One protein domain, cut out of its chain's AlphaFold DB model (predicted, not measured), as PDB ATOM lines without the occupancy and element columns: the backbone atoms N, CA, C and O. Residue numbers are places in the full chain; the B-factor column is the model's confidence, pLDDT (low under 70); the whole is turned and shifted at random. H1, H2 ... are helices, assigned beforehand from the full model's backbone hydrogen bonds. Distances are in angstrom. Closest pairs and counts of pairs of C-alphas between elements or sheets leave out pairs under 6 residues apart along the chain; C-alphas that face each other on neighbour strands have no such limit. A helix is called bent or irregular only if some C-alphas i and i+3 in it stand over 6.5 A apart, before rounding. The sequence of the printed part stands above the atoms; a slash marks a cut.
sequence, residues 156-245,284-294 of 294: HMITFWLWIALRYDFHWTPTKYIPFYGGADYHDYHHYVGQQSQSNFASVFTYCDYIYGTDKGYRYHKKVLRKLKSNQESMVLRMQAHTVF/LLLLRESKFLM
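This is residues 156 to 245 and 284 to 294 of the 294 residues of the protein "Methylsterol monooxygenase 1-3" of Hibiscus syriacus (UniProt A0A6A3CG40). A long helix, H5, sticks out with residues 223 to 245 from a small body of short helices and loops; residues 156 to 164, mostly H1, stick out elsewhere. The 101 printed residues hold five named helices, H1 to H5 in order, and no named strand: all helix. The whole is loose, radius of gyration of the C-alphas 18.6 A, spanning 59 by 46 by 22 A.

H5, residues 216 to 245, and H3, residues 184 to 196, are close but not clearly touching, at a steep tilt of 61 degrees, opposite ways; their closest C-alphas, Tyr 218 and Tyr 189, are 6.6 A apart. H4, residues 207 to 212, is close to H5 but not clearly touching, C-alphas of Tyr 210 and Lys 216 closest at 7.7 A. H1, residues 157 to 167, is close to H2, residues 174 to 177, but not clearly touching, C-alphas of Leu 166 and Thr 175 closest at 7.5 A. Every O i to N i+4 pair is within hydrogen-bond range in H1, H4 and H5, and 7 of 9 in H3; H2 is too short.

H5 runs 43.4 A from C-alpha 216 at (73.358, -35.505, 34.530) to C-alpha 245 at (110.270, -56.565, 25.964). H3, 19.6 A, is irregular: C-alphas 192 and 195 are 9.2 A apart.

Residues 246 to 283 are not printed; C-alphas 245 and 284 are 53.6 A apart. Mean pLDDT of the printed part is 71.5, with residues 284 to 294 among those under 70.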
ATOM      1  N   HIS A 156      48.277 -64.555  36.520       77.69
ATOM      2  CA  HIS A 156      48.840 -65.773  37.090       77.69
ATOM      3  C   HIS A 156      49.976 -65.411  38.057       77.69
ATOM      4  O   HIS A 156      50.848 -64.612  37.715       77.69
ATOM      5  N   MET A 157      50.014 -66.036  39.238       78.62
ATOM      6  CA  MET A 157      51.051 -65.797  40.257       78.62
ATOM      7  C   MET A 157      52.473 -65.978  39.691       78.62
ATOM      8  O   MET A 157      53.393 -65.242  40.029       78.62
ATOM      9  N   ILE A 158      52.641 -66.914  38.749       78.62
ATOM     10  CA  ILE A 158      53.903 -67.120  38.014       78.62
ATOM     11  C   ILE A 158      54.337 -65.855  37.260       78.62
ATOM     12  O   ILE A 158      55.514 -65.515  37.290       78.62
ATOM     13  N   THR A 159      53.419 -65.123  36.624       75.31
ATOM     14  CA  THR A 159      53.739 -63.880  35.901       75.31
ATOM     15  C   THR A 159      54.271 -62.805  36.849       75.31
ATOM     16  O   THR A 159      55.213 -62.096  36.500       75.31
ATOM     17  N   PHE A 160      53.721 -62.717  38.063       72.19
ATOM     18  CA  PHE A 160      54.203 -61.801  39.097       72.19
ATOM     19  C   PHE A 160      55.625 -62.156  39.560       72.19
ATOM     20  O   PHE A 160      56.506 -61.296  39.553       72.19
ATOM     21  N   TRP A 161      55.884 -63.427  39.876       78.06
ATOM     22  CA  TRP A 161      57.221 -63.874  40.284       78.06
ATOM     23  C   TRP A 161      58.258 -63.756  39.166       78.06
ATOM     24  O   TRP A 161      59.385 -63.349  39.433       78.06
ATOM     25  N   LEU A 162      57.883 -64.044  37.916       75.69
ATOM     26  CA  LEU A 162      58.751 -63.822  36.756       75.69
ATOM     27  C   LEU A 162      59.092 -62.340  36.589       75.69
ATOM     28  O   LEU A 162      60.245 -62.003  36.335       75.69
ATOM     29  N   TRP A 163      58.117 -61.447  36.768       72.19
ATOM     30  CA  TRP A 163      58.353 -60.006  36.711       72.19
ATOM     31  C   TRP A 163      59.303 -59.526  37.817       72.19
ATOM     32  O   TRP A 163      60.209 -58.743  37.534       72.19
ATOM     33  N   ILE A 164      59.159 -60.034  39.048       72.25
ATOM     34  CA  ILE A 164      60.107 -59.767  40.142       72.25
ATOM     35  C   ILE A 164      61.500 -60.311  39.799       72.25
ATOM     36  O   ILE A 164      62.486 -59.589  39.931       72.25
ATOM     37  N   ALA A 165      61.597 -61.553  39.321       74.00
ATOM     38  CA  ALA A 165      62.870 -62.191  38.988       74.00
ATOM     39  C   ALA A 165      63.634 -61.434  37.887       74.00
ATOM     40  O   ALA A 165      64.839 -61.226  38.004       74.00
ATOM     41  N   LEU A 166      62.935 -60.957  36.851       69.06
ATOM     42  CA  LEU A 166      63.527 -60.180  35.752       69.06
ATOM     43  C   LEU A 166      64.016 -58.786  36.171       69.06
ATOM     44  O   LEU A 166      64.826 -58.191  35.461       69.06
ATOM     45  N   ARG A 167      63.535 -58.257  37.304       66.88
ATOM     46  CA  ARG A 167      63.972 -56.961  37.846       66.88
ATOM     47  C   ARG A 167      65.307 -57.024  38.579       66.88
ATOM     48  O   ARG A 167      65.910 -55.973  38.781       66.88
ATOM     49  N   TYR A 168      65.777 -58.211  38.956       68.94
ATOM     50  CA  TYR A 168      67.105 -58.356  39.540       68.94
ATOM     51  C   TYR A 168      68.183 -58.085  38.487       68.94
ATOM     52  O   TYR A 168      68.129 -58.594  37.369       68.94
ATOM     53  N   ASP A 169      69.169 -57.264  38.842       66.19
ATOM     54  CA  ASP A 169      70.213 -56.808  37.925       66.19
ATOM     55  C   ASP A 169      71.372 -57.818  37.868       66.19
ATOM     56  O   ASP A 169      72.336 -57.749  38.629       66.19
ATOM     57  N   PHE A 170      71.266 -58.799  36.971       69.94
ATOM     58  CA  PHE A 170      72.339 -59.742  36.647       69.94
ATOM     59  C   PHE A 170      73.121 -59.288  35.408       69.94
ATOM     60  O   PHE A 170      72.646 -58.533  34.564       69.94
ATOM     61  N   HIS A 171      74.350 -59.780  35.234       66.75
ATOM     62  CA  HIS A 171      75.186 -59.448  34.070       66.75
ATOM     63  C   HIS A 171      74.512 -59.749  32.716       66.75
ATOM     64  O   HIS A 171      74.785 -59.056  31.743       66.75
ATOM     65  N   TRP A 172      73.610 -60.731  32.678       68.31
ATOM     66  CA  TRP A 172      72.934 -61.243  31.485       68.31
ATOM     67  C   TRP A 172      71.439 -60.893  31.419       68.31
ATOM     68  O   TRP A 172      70.723 -61.442  30.580       68.31
ATOM     69  N   THR A 173      70.929 -60.005  32.279       71.88
ATOM     70  CA  THR A 173      69.505 -59.665  32.225       71.88
ATOM     71  C   THR A 173      69.146 -58.885  30.960       71.88
ATOM     72  O   THR A 173      69.843 -57.939  30.578       71.88
ATOM     73  N   PRO A 174      68.025 -59.240  30.303       76.44
ATOM     74  CA  PRO A 174      67.612 -58.608  29.053       76.44
ATOM     75  C   PRO A 174      67.179 -57.145  29.237       76.44
ATOM     76  O   PRO A 174      67.124 -56.389  28.271       76.44
ATOM     77  N   THR A 175      66.913 -56.721  30.475       73.25
ATOM     78  CA  THR A 175      66.526 -55.347  30.823       73.25
ATOM     79  C   THR A 175      67.586 -54.312  30.440       73.25
ATOM     80  O   THR A 175      67.236 -53.173  30.147       73.25
ATOM     81  N   LYS A 176      68.860 -54.711  30.317       74.31
ATOM     82  CA  LYS A 176      69.967 -53.838  29.877       74.31
ATOM     83  C   LYS A 176      69.852 -53.365  28.428       74.31
ATOM     84  O   LYS A 176      70.478 -52.371  28.067       74.31
ATOM     85  N   TYR A 177      69.065 -54.058  27.607       79.94
ATOM     86  CA  TYR A 177      68.829 -53.687  26.210       79.94
ATOM     87  C   TYR A 177      67.633 -52.747  26.036       79.94
ATOM     88  O   TYR A 177      67.415 -52.237  24.939       79.94
ATOM     89  N   ILE A 178      66.857 -52.509  27.097       77.81
ATOM     90  CA  ILE A 178      65.688 -51.635  27.050       77.81
ATOM     91  C   ILE A 178      66.162 -50.181  27.211       77.81
ATOM     92  O   ILE A 178      66.766 -49.845  28.235       77.81
ATOM     93  N   PRO A 179      65.904 -49.293  26.232       79.12
ATOM     94  CA  PRO A 179      66.265 -47.886  26.348       79.12
ATOM     95  C   PRO A 179      65.643 -47.257  27.594       79.12
ATOM     96  O   PRO A 179      64.478 -47.500  27.904       79.12
ATOM     97  N   PHE A 180      66.416 -46.416  28.284       77.31
ATOM     98  CA  PHE A 180      65.991 -45.734  29.512       77.31
ATOM     99  C   PHE A 180      65.606 -46.668  30.667       77.31
ATOM    100  O   PHE A 180      64.914 -46.240  31.584       77.31
ATOM    101  N   TYR A 181      66.040 -47.929  30.662       80.12
ATOM    102  CA  TYR A 181      65.899 -48.784  31.834       80.12
ATOM    103  C   TYR A 181      66.998 -48.463  32.861       80.12
ATOM    104  O   TYR A 181      68.192 -48.617  32.597       80.12
ATOM    105  N   GLY A 182      66.583 -47.986  34.028       72.31
ATOM    106  CA  GLY A 182      67.388 -47.795  35.226       72.31
ATOM    107  C   GLY A 182      67.468 -49.092  36.025       72.31
ATOM    108  O   GLY A 182      66.466 -49.773  36.230       72.31
ATOM    109  N   GLY A 183      68.681 -49.451  36.434       78.81
ATOM    110  CA  GLY A 183      68.973 -50.662  37.204       78.81
ATOM    111  C   GLY A 183      69.488 -50.355  38.606       78.81
ATOM    112  O   GLY A 183      69.385 -49.222  39.088       78.81
ATOM    113  N   ALA A 184      70.105 -51.358  39.232       78.69
ATOM    114  CA  ALA A 184      70.649 -51.228  40.582       78.69
ATOM    115  C   ALA A 184      71.706 -50.113  40.653       78.69
ATOM    116  O   ALA A 184      71.622 -49.264  41.530       78.69
ATOM    117  N   ASP A 185      72.601 -50.034  39.660       80.88
ATOM    118  CA  ASP A 185      73.603 -48.962  39.517       80.88
ATOM    119  C   ASP A 185      72.995 -47.548  39.562       80.88
ATOM    120  O   ASP A 185      73.623 -46.599  40.030       80.88
ATOM    121  N   TYR A 186      71.808 -47.372  38.969       84.44
ATOM    122  CA  TYR A 186      71.186 -46.058  38.811       84.44
ATOM    123  C   TYR A 186      70.604 -45.559  40.135       84.44
ATOM    124  O   TYR A 186      70.763 -44.386  40.475       84.44
ATOM    125  N   HIS A 187      69.986 -46.470  40.887       82.69
ATOM    126  CA  HIS A 187      69.463 -46.215  42.225       82.69
ATOM    127  C   HIS A 187      70.576 -46.166  43.284       82.69
ATOM    128  O   HIS A 187      70.519 -45.370  44.214       82.69
ATOM    129  N   ASP A 188      71.642 -46.949  43.126       84.94
ATOM    130  CA  ASP A 188      72.811 -46.880  44.008       84.94
ATOM    131  C   ASP A 188      73.468 -45.494  43.951       84.94
ATOM    132  O   ASP A 188      73.751 -44.883  44.978       84.94
ATOM    133  N   TYR A 189      73.590 -44.917  42.749       84.50
ATOM    134  CA  TYR A 189      74.054 -43.537  42.614       84.50
ATOM    135  C   TYR A 189      73.127 -42.528  43.304       84.50
ATOM    136  O   TYR A 189      73.618 -41.581  43.917       84.50
ATOM    137  N   HIS A 190      71.807 -42.731  43.230       84.81
ATOM    138  CA  HIS A 190      70.829 -41.916  43.953       84.81
ATOM    139  C   HIS A 190      71.080 -41.948  45.471       84.81
ATOM    140  O   HIS A 190      71.144 -40.898  46.111       84.81
ATOM    141  N   HIS A 191      71.323 -43.130  46.042       82.38
ATOM    142  CA  HIS A 191      71.702 -43.271  47.450       82.38
ATOM    143  C   HIS A 191      73.049 -42.621  47.775       82.38
ATOM    144  O   HIS A 191      73.164 -41.945  48.796       82.38
ATOM    145  N   TYR A 192      74.047 -42.791  46.905       82.31
ATOM    146  CA  TYR A 192      75.386 -42.229  47.079       82.31
ATOM    147  C   TYR A 192      75.369 -40.701  47.194       82.31
ATOM    148  O   TYR A 192      76.053 -40.131  48.044       82.31
ATOM    149  N   VAL A 193      74.586 -40.025  46.349       76.62
ATOM    150  CA  VAL A 193      74.463 -38.561  46.397       76.62
ATOM    151  C   VAL A 193      73.452 -38.081  47.438       76.62
ATOM    152  O   VAL A 193      73.585 -36.964  47.952       76.62
ATOM    153  N   GLY A 194      72.430 -38.894  47.718       70.50
ATOM    154  CA  GLY A 194      71.339 -38.610  48.641       70.50
ATOM    155  C   GLY A 194      70.785 -37.190  48.494       70.50
ATOM    156  O   GLY A 194      70.565 -36.666  47.395       70.50
ATOM    157  N   GLN A 195      70.627 -36.521  49.634       66.00
ATOM    158  CA  GLN A 195      70.109 -35.155  49.718       66.00
ATOM    159  C   GLN A 195      70.957 -34.090  49.000       66.00
ATOM    160  O   GLN A 195      70.447 -33.000  48.733       66.00
ATOM    161  N   GLN A 196      72.237 -34.361  48.712       63.59
ATOM    162  CA  GLN A 196      73.178 -33.339  48.243       63.59
ATOM    163  C   GLN A 196      72.965 -32.945  46.779       63.59
ATOM    164  O   GLN A 196      73.281 -31.812  46.418       63.59
ATOM    165  N   SER A 197      72.433 -33.842  45.937       59.88
ATOM    166  CA  SER A 197      72.286 -33.552  44.501       59.88
ATOM    167  C   SER A 197      70.896 -33.747  43.903       59.88
ATOM    168  O   SER A 197      70.708 -33.287  42.781       59.88
ATOM    169  N   GLN A 198      69.917 -34.310  44.637       68.50
ATOM    170  CA  GLN A 198      68.519 -34.417  44.171       68.50
ATOM    171  C   GLN A 198      68.463 -34.954  42.724       68.50
ATOM    172  O   GLN A 198      68.067 -34.260  41.788       68.50
ATOM    173  N   SER A 199      69.000 -36.161  42.542       78.19
ATOM    174  CA  SER A 199      69.357 -36.748  41.246       78.19
ATOM    175  C   SER A 199      68.834 -38.182  41.165       78.19
ATOM    176  O   SER A 199      68.706 -38.830  42.201       78.19
ATOM    177  N   ASN A 200      68.566 -38.678  39.951       79.56
ATOM    178  CA  ASN A 200      68.141 -40.059  39.692       79.56
ATOM    179  C   ASN A 200      66.873 -40.476  40.470       79.56
ATOM    180  O   ASN A 200      66.907 -41.421  41.255       79.56
ATOM    181  N   PHE A 201      65.754 -39.773  40.271       77.12
ATOM    182  CA  PHE A 201      64.514 -40.049  41.010       77.12
ATOM    183  C   PHE A 201      63.757 -41.267  40.480       77.12
ATOM    184  O   PHE A 201      62.993 -41.901  41.209       77.12
ATOM    185  N   ALA A 202      63.939 -41.601  39.200       74.31
ATOM    186  CA  ALA A 202      63.257 -42.736  38.614       74.31
ATOM    187  C   ALA A 202      63.863 -44.056  39.106       74.31
ATOM    188  O   ALA A 202      65.043 -44.342  38.905       74.31
ATOM    189  N   SER A 203      63.017 -44.917  39.667       69.88
ATOM    190  CA  SER A 203      63.422 -46.235  40.168       69.88
ATOM    191  C   SER A 203      63.568 -47.305  39.077       69.88
ATOM    192  O   SER A 203      64.161 -48.350  39.328       69.88
ATOM    193  N   VAL A 204      63.003 -47.087  37.879       71.81
ATOM    194  CA  VAL A 204      62.967 -48.099  36.799       71.81
ATOM    195  C   VAL A 204      63.127 -47.503  35.409       71.81
ATOM    196  O   VAL A 204      63.939 -47.990  34.641       71.81
ATOM    197  N   PHE A 205      62.347 -46.486  35.038       77.62
ATOM    198  CA  PHE A 205      62.414 -45.897  33.700       77.62
ATOM    199  C   PHE A 205      62.911 -44.456  33.781       77.62
ATOM    200  O   PHE A 205      62.204 -43.573  34.253       77.62
ATOM    201  N   THR A 206      64.124 -44.218  33.297       80.38
ATOM    202  CA  THR A 206      64.899 -42.987  33.504       80.38
ATOM    203  C   THR A 206      64.641 -41.910  32.451       80.38
ATOM    204  O   THR A 206      65.321 -40.889  32.435       80.38
ATOM    205  N   TYR A 207      63.663 -42.094  31.557       73.69
ATOM    206  CA  TYR A 207      63.377 -41.122  30.493       73.69
ATOM    207  C   TYR A 207      62.940 -39.767  31.063       73.69
ATOM    208  O   TYR A 207      63.359 -38.738  30.540       73.69
ATOM    209  N   CYS A 208      62.164 -39.757  32.154       65.06
ATOM    210  CA  CYS A 208      61.827 -38.530  32.874       65.06
ATOM    211  C   CYS A 208      63.101 -37.847  33.370       65.06
ATOM    212  O   CYS A 208      63.341 -36.688  33.044       65.06
ATOM    213  N   ASP A 209      63.973 -38.586  34.062       69.56
ATOM    214  CA  ASP A 209      65.221 -38.017  34.566       69.56
ATOM    215  C   ASP A 209      66.128 -37.484  33.444       69.56
ATOM    216  O   ASP A 209      66.814 -36.477  33.619       69.56
ATOM    217  N   TYR A 210      66.109 -38.119  32.270       72.88
ATOM    218  CA  TYR A 210      66.840 -37.667  31.086       72.88
ATOM    219  C   TYR A 210      66.266 -36.367  30.502       72.88
ATOM    220  O   TYR A 210      67.019 -35.438  30.202       72.88
ATOM    221  N   ILE A 211      64.941 -36.287  30.334       65.75
ATOM    222  CA  ILE A 211      64.247 -35.103  29.799       65.75
ATOM    223  C   ILE A 211      64.441 -33.912  30.742       65.75
ATOM    224  O   ILE A 211      64.746 -32.804  30.294       65.75
ATOM    225  N   TYR A 212      64.317 -34.152  32.046       60.53
ATOM    226  CA  TYR A 212      64.433 -33.124  33.079       60.53
ATOM    227  C   TYR A 212      65.883 -32.880  33.519       60.53
ATOM    228  O   TYR A 212      66.183 -31.890  34.184       60.53
ATOM    229  N   GLY A 213      66.818 -33.725  33.088       71.19
ATOM    230  CA  GLY A 213      68.250 -33.568  33.319       71.19
ATOM    231  C   GLY A 213      68.698 -33.822  34.760       71.19
ATOM    232  O   GLY A 213      69.768 -33.341  35.140       71.19
ATOM    233  N   THR A 214      67.914 -34.554  35.548       77.94
ATOM    234  CA  THR A 214      68.248 -34.993  36.915       77.94
ATOM    235  C   THR A 214      69.232 -36.168  36.911       77.94
ATOM    236  O   THR A 214      69.831 -36.454  37.944       77.94
ATOM    237  N   ASP A 215      69.487 -36.800  35.756       82.31
ATOM    238  CA  ASP A 215      70.477 -37.878  35.569       82.31
ATOM    239  C   ASP A 215      71.893 -37.392  35.187       82.31
ATOM    240  O   ASP A 215      72.823 -38.185  34.993       82.31
ATOM    241  N   LYS A 216      72.095 -36.075  35.039       82.81
ATOM    242  CA  LYS A 216      73.358 -35.505  34.530       82.81
ATOM    243  C   LYS A 216      74.560 -35.867  35.401       82.81
ATOM    244  O   LYS A 216      75.620 -36.190  34.857       82.81
ATOM    245  N   GLY A 217      74.389 -35.824  36.724       82.94
ATOM    246  CA  GLY A 217      75.419 -36.206  37.693       82.94
ATOM    247  C   GLY A 217      75.849 -37.657  37.501       82.94
ATOM    248  O   GLY A 217      77.035 -37.931  37.300       82.94
ATOM    249  N   TYR A 218      74.877 -38.567  37.422       85.31
ATOM    250  CA  TYR A 218      75.108 -39.984  37.157       85.31
ATOM    251  C   TYR A 218      75.851 -40.218  35.840       85.31
ATOM    252  O   TYR A 218      76.847 -40.946  35.782       85.31
ATOM    253  N   ARG A 219      75.421 -39.554  34.762       87.12
ATOM    254  CA  ARG A 219      76.059 -39.680  33.445       87.12
ATOM    255  C   ARG A 219      77.494 -39.174  33.442       87.12
ATOM    256  O   ARG A 219      78.350 -39.778  32.791       87.12
ATOM    257  N   TYR A 220      77.761 -38.070  34.133       86.81
ATOM    258  CA  TYR A 220      79.119 -37.566  34.307       86.81
ATOM    259  C   TYR A 220      79.969 -38.563  35.101       86.81
ATOM    260  O   TYR A 220      81.041 -38.953  34.637       86.81
ATOM    261  N   HIS A 221      79.449 -39.061  36.224       84.25
ATOM    262  CA  HIS A 221      80.114 -40.051  37.066       84.25
ATOM    263  C   HIS A 221      80.469 -41.330  36.284       84.25
ATOM    264  O   HIS A 221      81.632 -41.737  36.258       84.25
ATOM    265  N   LYS A 222      79.522 -41.906  35.526       87.00
ATOM    266  CA  LYS A 222      79.780 -43.071  34.653       87.00
ATOM    267  C   LYS A 222      80.837 -42.787  33.583       87.00
ATOM    268  O   LYS A 222      81.651 -43.666  33.308       87.00
ATOM    269  N   LYS A 223      80.848 -41.595  32.972       88.19
ATOM    270  CA  LYS A 223      81.880 -41.222  31.982       88.19
ATOM    271  C   LYS A 223      83.272 -41.166  32.609       88.19
ATOM    272  O   LYS A 223      84.216 -41.686  32.019       88.19
ATOM    273  N   VAL A 224      83.392 -40.572  33.797       86.69
ATOM    274  CA  VAL A 224      84.661 -40.514  34.537       86.69
ATOM    275  C   VAL A 224      85.137 -41.923  34.892       86.69
ATOM    276  O   VAL A 224      86.278 -42.262  34.586       86.69
ATOM    277  N   LEU A 225      84.259 -42.774  35.433       85.25
ATOM    278  CA  LEU A 225      84.594 -44.163  35.763       85.25
ATOM    279  C   LEU A 225      85.055 -44.971  34.542       85.25
ATOM    280  O   LEU A 225      86.051 -45.686  34.626       85.25
ATOM    281  N   ARG A 226      84.382 -44.831  33.390       86.50
ATOM    282  CA  ARG A 226      84.802 -45.494  32.142       86.50
ATOM    283  C   ARG A 226      86.197 -45.051  31.707       86.50
ATOM    284  O   ARG A 226      87.013 -45.901  31.374       86.50
ATOM    285  N   LYS A 227      86.483 -43.746  31.770       87.12
ATOM    286  CA  LYS A 227      87.794 -43.188  31.408       87.12
ATOM    287  C   LYS A 227      88.910 -43.651  32.349       87.12
ATOM    288  O   LYS A 227      90.021 -43.926  31.904       87.12
ATOM    289  N   LEU A 228      88.633 -43.742  33.650       84.06
ATOM    290  CA  LEU A 228      89.592 -44.274  34.622       84.06
ATOM    291  C   LEU A 228      89.894 -45.749  34.345       84.06
ATOM    292  O   LEU A 228      91.061 -46.135  34.310       84.06
ATOM    293  N   LYS A 229      88.857 -46.545  34.065       86.25
ATOM    294  CA  LYS A 229      89.003 -47.968  33.749       86.25
ATOM    295  C   LYS A 229      89.788 -48.197  32.452       86.25
ATOM    296  O   LYS A 229      90.736 -48.974  32.462       86.25
ATOM    297  N   SER A 230      89.492 -47.446  31.386       84.50
ATOM    298  CA  SER A 230      90.252 -47.526  30.129       84.50
ATOM    299  C   SER A 230      91.718 -47.123  30.308       84.50
ATOM    300  O   SER A 230      92.613 -47.740  29.734       84.50
ATOM    301  N   ASN A 231      91.989 -46.101  31.129       82.94
ATOM    302  CA  ASN A 231      93.356 -45.679  31.420       82.94
ATOM    303  C   ASN A 231      94.118 -46.757  32.200       82.94
ATOM    304  O   ASN A 231      95.264 -47.051  31.862       82.94
ATOM    305  N   GLN A 232      93.480 -47.374  33.196       81.81
ATOM    306  CA  GLN A 232      94.063 -48.470  33.964       81.81
ATOM    307  C   GLN A 232      94.362 -49.686  33.076       81.81
ATOM    308  O   GLN A 232      95.473 -50.206  33.126       81.81
ATOM    309  N   GLU A 233      93.428 -50.088  32.211       83.38
ATOM    310  CA  GLU A 233      93.634 -51.167  31.233       83.38
ATOM    311  C   GLU A 233      94.798 -50.842  30.285       83.38
ATOM    312  O   GLU A 233      95.682 -51.672  30.077       83.38
ATOM    313  N   SER A 234      94.878 -49.602  29.789       79.06
ATOM    314  CA  SER A 234      95.989 -49.167  28.933       79.06
ATOM    315  C   SER A 234      97.346 -49.180  29.651       79.06
ATOM    316  O   SER A 234      98.367 -49.494  29.039       79.06
ATOM    317  N   MET A 235      97.369 -48.865  30.949       76.94
ATOM    318  CA  MET A 235      98.577 -48.896  31.771       76.94
ATOM    319  C   MET A 235      99.028 -50.335  32.024       76.94
ATOM    320  O   MET A 235     100.209 -50.631  31.861       76.94
ATOM    321  N   VAL A 236      98.097 -51.239  32.350       74.75
ATOM    322  CA  VAL A 236      98.383 -52.672  32.523       74.75
ATOM    323  C   VAL A 236      98.936 -53.272  31.231       74.75
ATOM    324  O   VAL A 236      99.970 -53.933  31.273       74.75
ATOM    325  N   LEU A 237      98.327 -52.969  30.081       75.50
ATOM    326  CA  LEU A 237      98.824 -53.424  28.778       75.50
ATOM    327  C   LEU A 237     100.232 -52.893  28.475       75.50
ATOM    328  O   LEU A 237     101.075 -53.640  27.985       75.50
ATOM    329  N   ARG A 238     100.523 -51.627  28.806       70.56
ATOM    330  CA  ARG A 238     101.877 -51.057  28.668       70.56
ATOM    331  C   ARG A 238     102.883 -51.744  29.588       70.56
ATOM    332  O   ARG A 238     103.977 -52.066  29.138       70.56
ATOM    333  N   MET A 239     102.525 -52.007  30.844       66.62
ATOM    334  CA  MET A 239     103.391 -52.732  31.780       66.62
ATOM    335  C   MET A 239     103.664 -54.158  31.295       66.62
ATOM    336  O   MET A 239     104.815 -54.573  31.270       66.62
ATOM    337  N   GLN A 240     102.637 -54.880  30.839       65.94
ATOM    338  CA  GLN A 240     102.792 -56.219  30.267       65.94
ATOM    339  C   GLN A 240     103.675 -56.204  29.014       65.94
ATOM    340  O   GLN A 240     104.565 -57.042  28.897       65.94
ATOM    341  N   ALA A 241     103.499 -55.230  28.115       63.62
ATOM    342  CA  ALA A 241     104.365 -55.070  26.949       63.62
ATOM    343  C   ALA A 241     105.825 -54.808  27.354       63.62
ATOM    344  O   ALA A 241     106.722 -55.456  26.827       63.62
ATOM    345  N   HIS A 242     106.081 -53.929  28.329       59.47
ATOM    346  CA  HIS A 242     107.433 -53.687  28.846       59.47
ATOM    347  C   HIS A 242     108.050 -54.943  29.480       59.47
ATOM    348  O   HIS A 242     109.214 -55.239  29.221       59.47
ATOM    349  N   THR A 243     107.280 -55.722  30.245       57.25
ATOM    350  CA  THR A 243     107.736 -57.015  30.778       57.25
ATOM    351  C   THR A 243     108.081 -57.987  29.646       57.25
ATOM    352  O   THR A 243     109.129 -58.624  29.693       57.25
ATOM    353  N   VAL A 244     107.266 -58.048  28.585       58.09
ATOM    354  CA  VAL A 244     107.522 -58.880  27.394       58.09
ATOM    355  C   VAL A 244     108.729 -58.400  26.573       58.09
ATOM    356  O   VAL A 244     109.403 -59.216  25.951       58.09
ATOM    357  N   PHE A 245     109.060 -57.108  26.597       56.62
ATOM    358  CA  PHE A 245     110.270 -56.565  25.964       56.62
ATOM    359  C   PHE A 245     111.542 -56.740  26.808       56.62
ATOM    360  O   PHE A 245     112.633 -56.780  26.246       56.62
ATOM    361  N   LEU A 284      67.026 -25.418  30.009       39.88
ATOM    362  CA  LEU A 284      67.406 -24.743  31.265       39.88
ATOM    363  C   LEU A 284      66.428 -23.677  31.782       39.88
ATOM    364  O   LEU A 284      66.440 -23.367  32.969       39.88
ATOM    365  N   LEU A 285      65.564 -23.166  30.914       37.81
ATOM    366  CA  LEU A 285      64.545 -22.163  31.217       37.81
ATOM    367  C   LEU A 285      63.258 -22.726  31.792       37.81
ATOM    368  O   LEU A 285      62.625 -22.126  32.656       37.81
ATOM    369  N   LEU A 286      62.909 -23.917  31.319       42.28
ATOM    370  CA  LEU A 286      61.786 -24.695  31.818       42.28
ATOM    371  C   LEU A 286      62.151 -25.380  33.155       42.28
ATOM    372  O   LEU A 286      61.269 -25.807  33.895       42.28
ATOM    373  N   LEU A 287      63.441 -25.413  33.533       43.59
ATOM    374  CA  LEU A 287      63.966 -26.065  34.747       43.59
ATOM    375  C   LEU A 287      63.737 -25.304  36.062       43.59
ATOM    376  O   LEU A 287      64.407 -25.616  37.044       43.59
ATOM    377  N   ARG A 288      62.755 -24.398  36.173       41.84
ATOM    378  CA  ARG A 288      62.190 -24.128  37.515       41.84
ATOM    379  C   ARG A 288      61.699 -25.434  38.144       41.84
ATOM    380  O   ARG A 288      61.790 -25.631  39.354       41.84
ATOM    381  N   GLU A 289      61.239 -26.336  37.291       38.81
ATOM    382  CA  GLU A 289      60.626 -27.570  37.706       38.81
ATOM    383  C   GLU A 289      61.581 -28.767  37.803       38.81
ATOM    384  O   GLU A 289      61.201 -29.732  38.426       38.81
ATOM    385  N   SER A 290      62.838 -28.771  37.340       35.75
ATOM    386  CA  SER A 290      63.657 -30.011  37.413       35.75
ATOM    387  C   SER A 290      64.186 -30.384  38.796       35.75
ATOM    388  O   SER A 290      64.891 -31.376  38.936       35.75
ATOM    389  N   LYS A 291      63.868 -29.596  39.827       34.22
ATOM    390  CA  LYS A 291      63.992 -30.056  41.216       34.22
ATOM    391  C   LYS A 291      62.775 -30.879  41.666       34.22
ATOM    392  O   LYS A 291      62.842 -31.471  42.732       34.22
ATOM    393  N   PHE A 292      61.688 -30.879  40.888       32.59
ATOM    394  CA  PHE A 292      60.369 -31.398  41.255       32.59
ATOM    395  C   PHE A 292      59.527 -31.942  40.079       32.59
ATOM    396  O   PHE A 292      58.404 -32.334  40.316       32.59
ATOM    397  N   LEU A 293      60.000 -32.031  38.832       32.41
ATOM    398  CA  LEU A 293      59.360 -32.804  37.754       32.41
ATOM    399  C   LEU A 293      59.695 -34.266  37.996       32.41
ATOM    400  O   LEU A 293      60.581 -34.854  37.376       32.41
ATOM    401  N   MET A 294      59.036 -34.781  39.019       36.97
ATOM    402  CA  MET A 294      59.092 -36.154  39.450       36.97
ATOM    403  C   MET A 294      57.791 -36.894  39.134       36.97
ATOM    404  O   MET A 294      56.867 -36.272  38.565       36.97
TER     405      MET A 294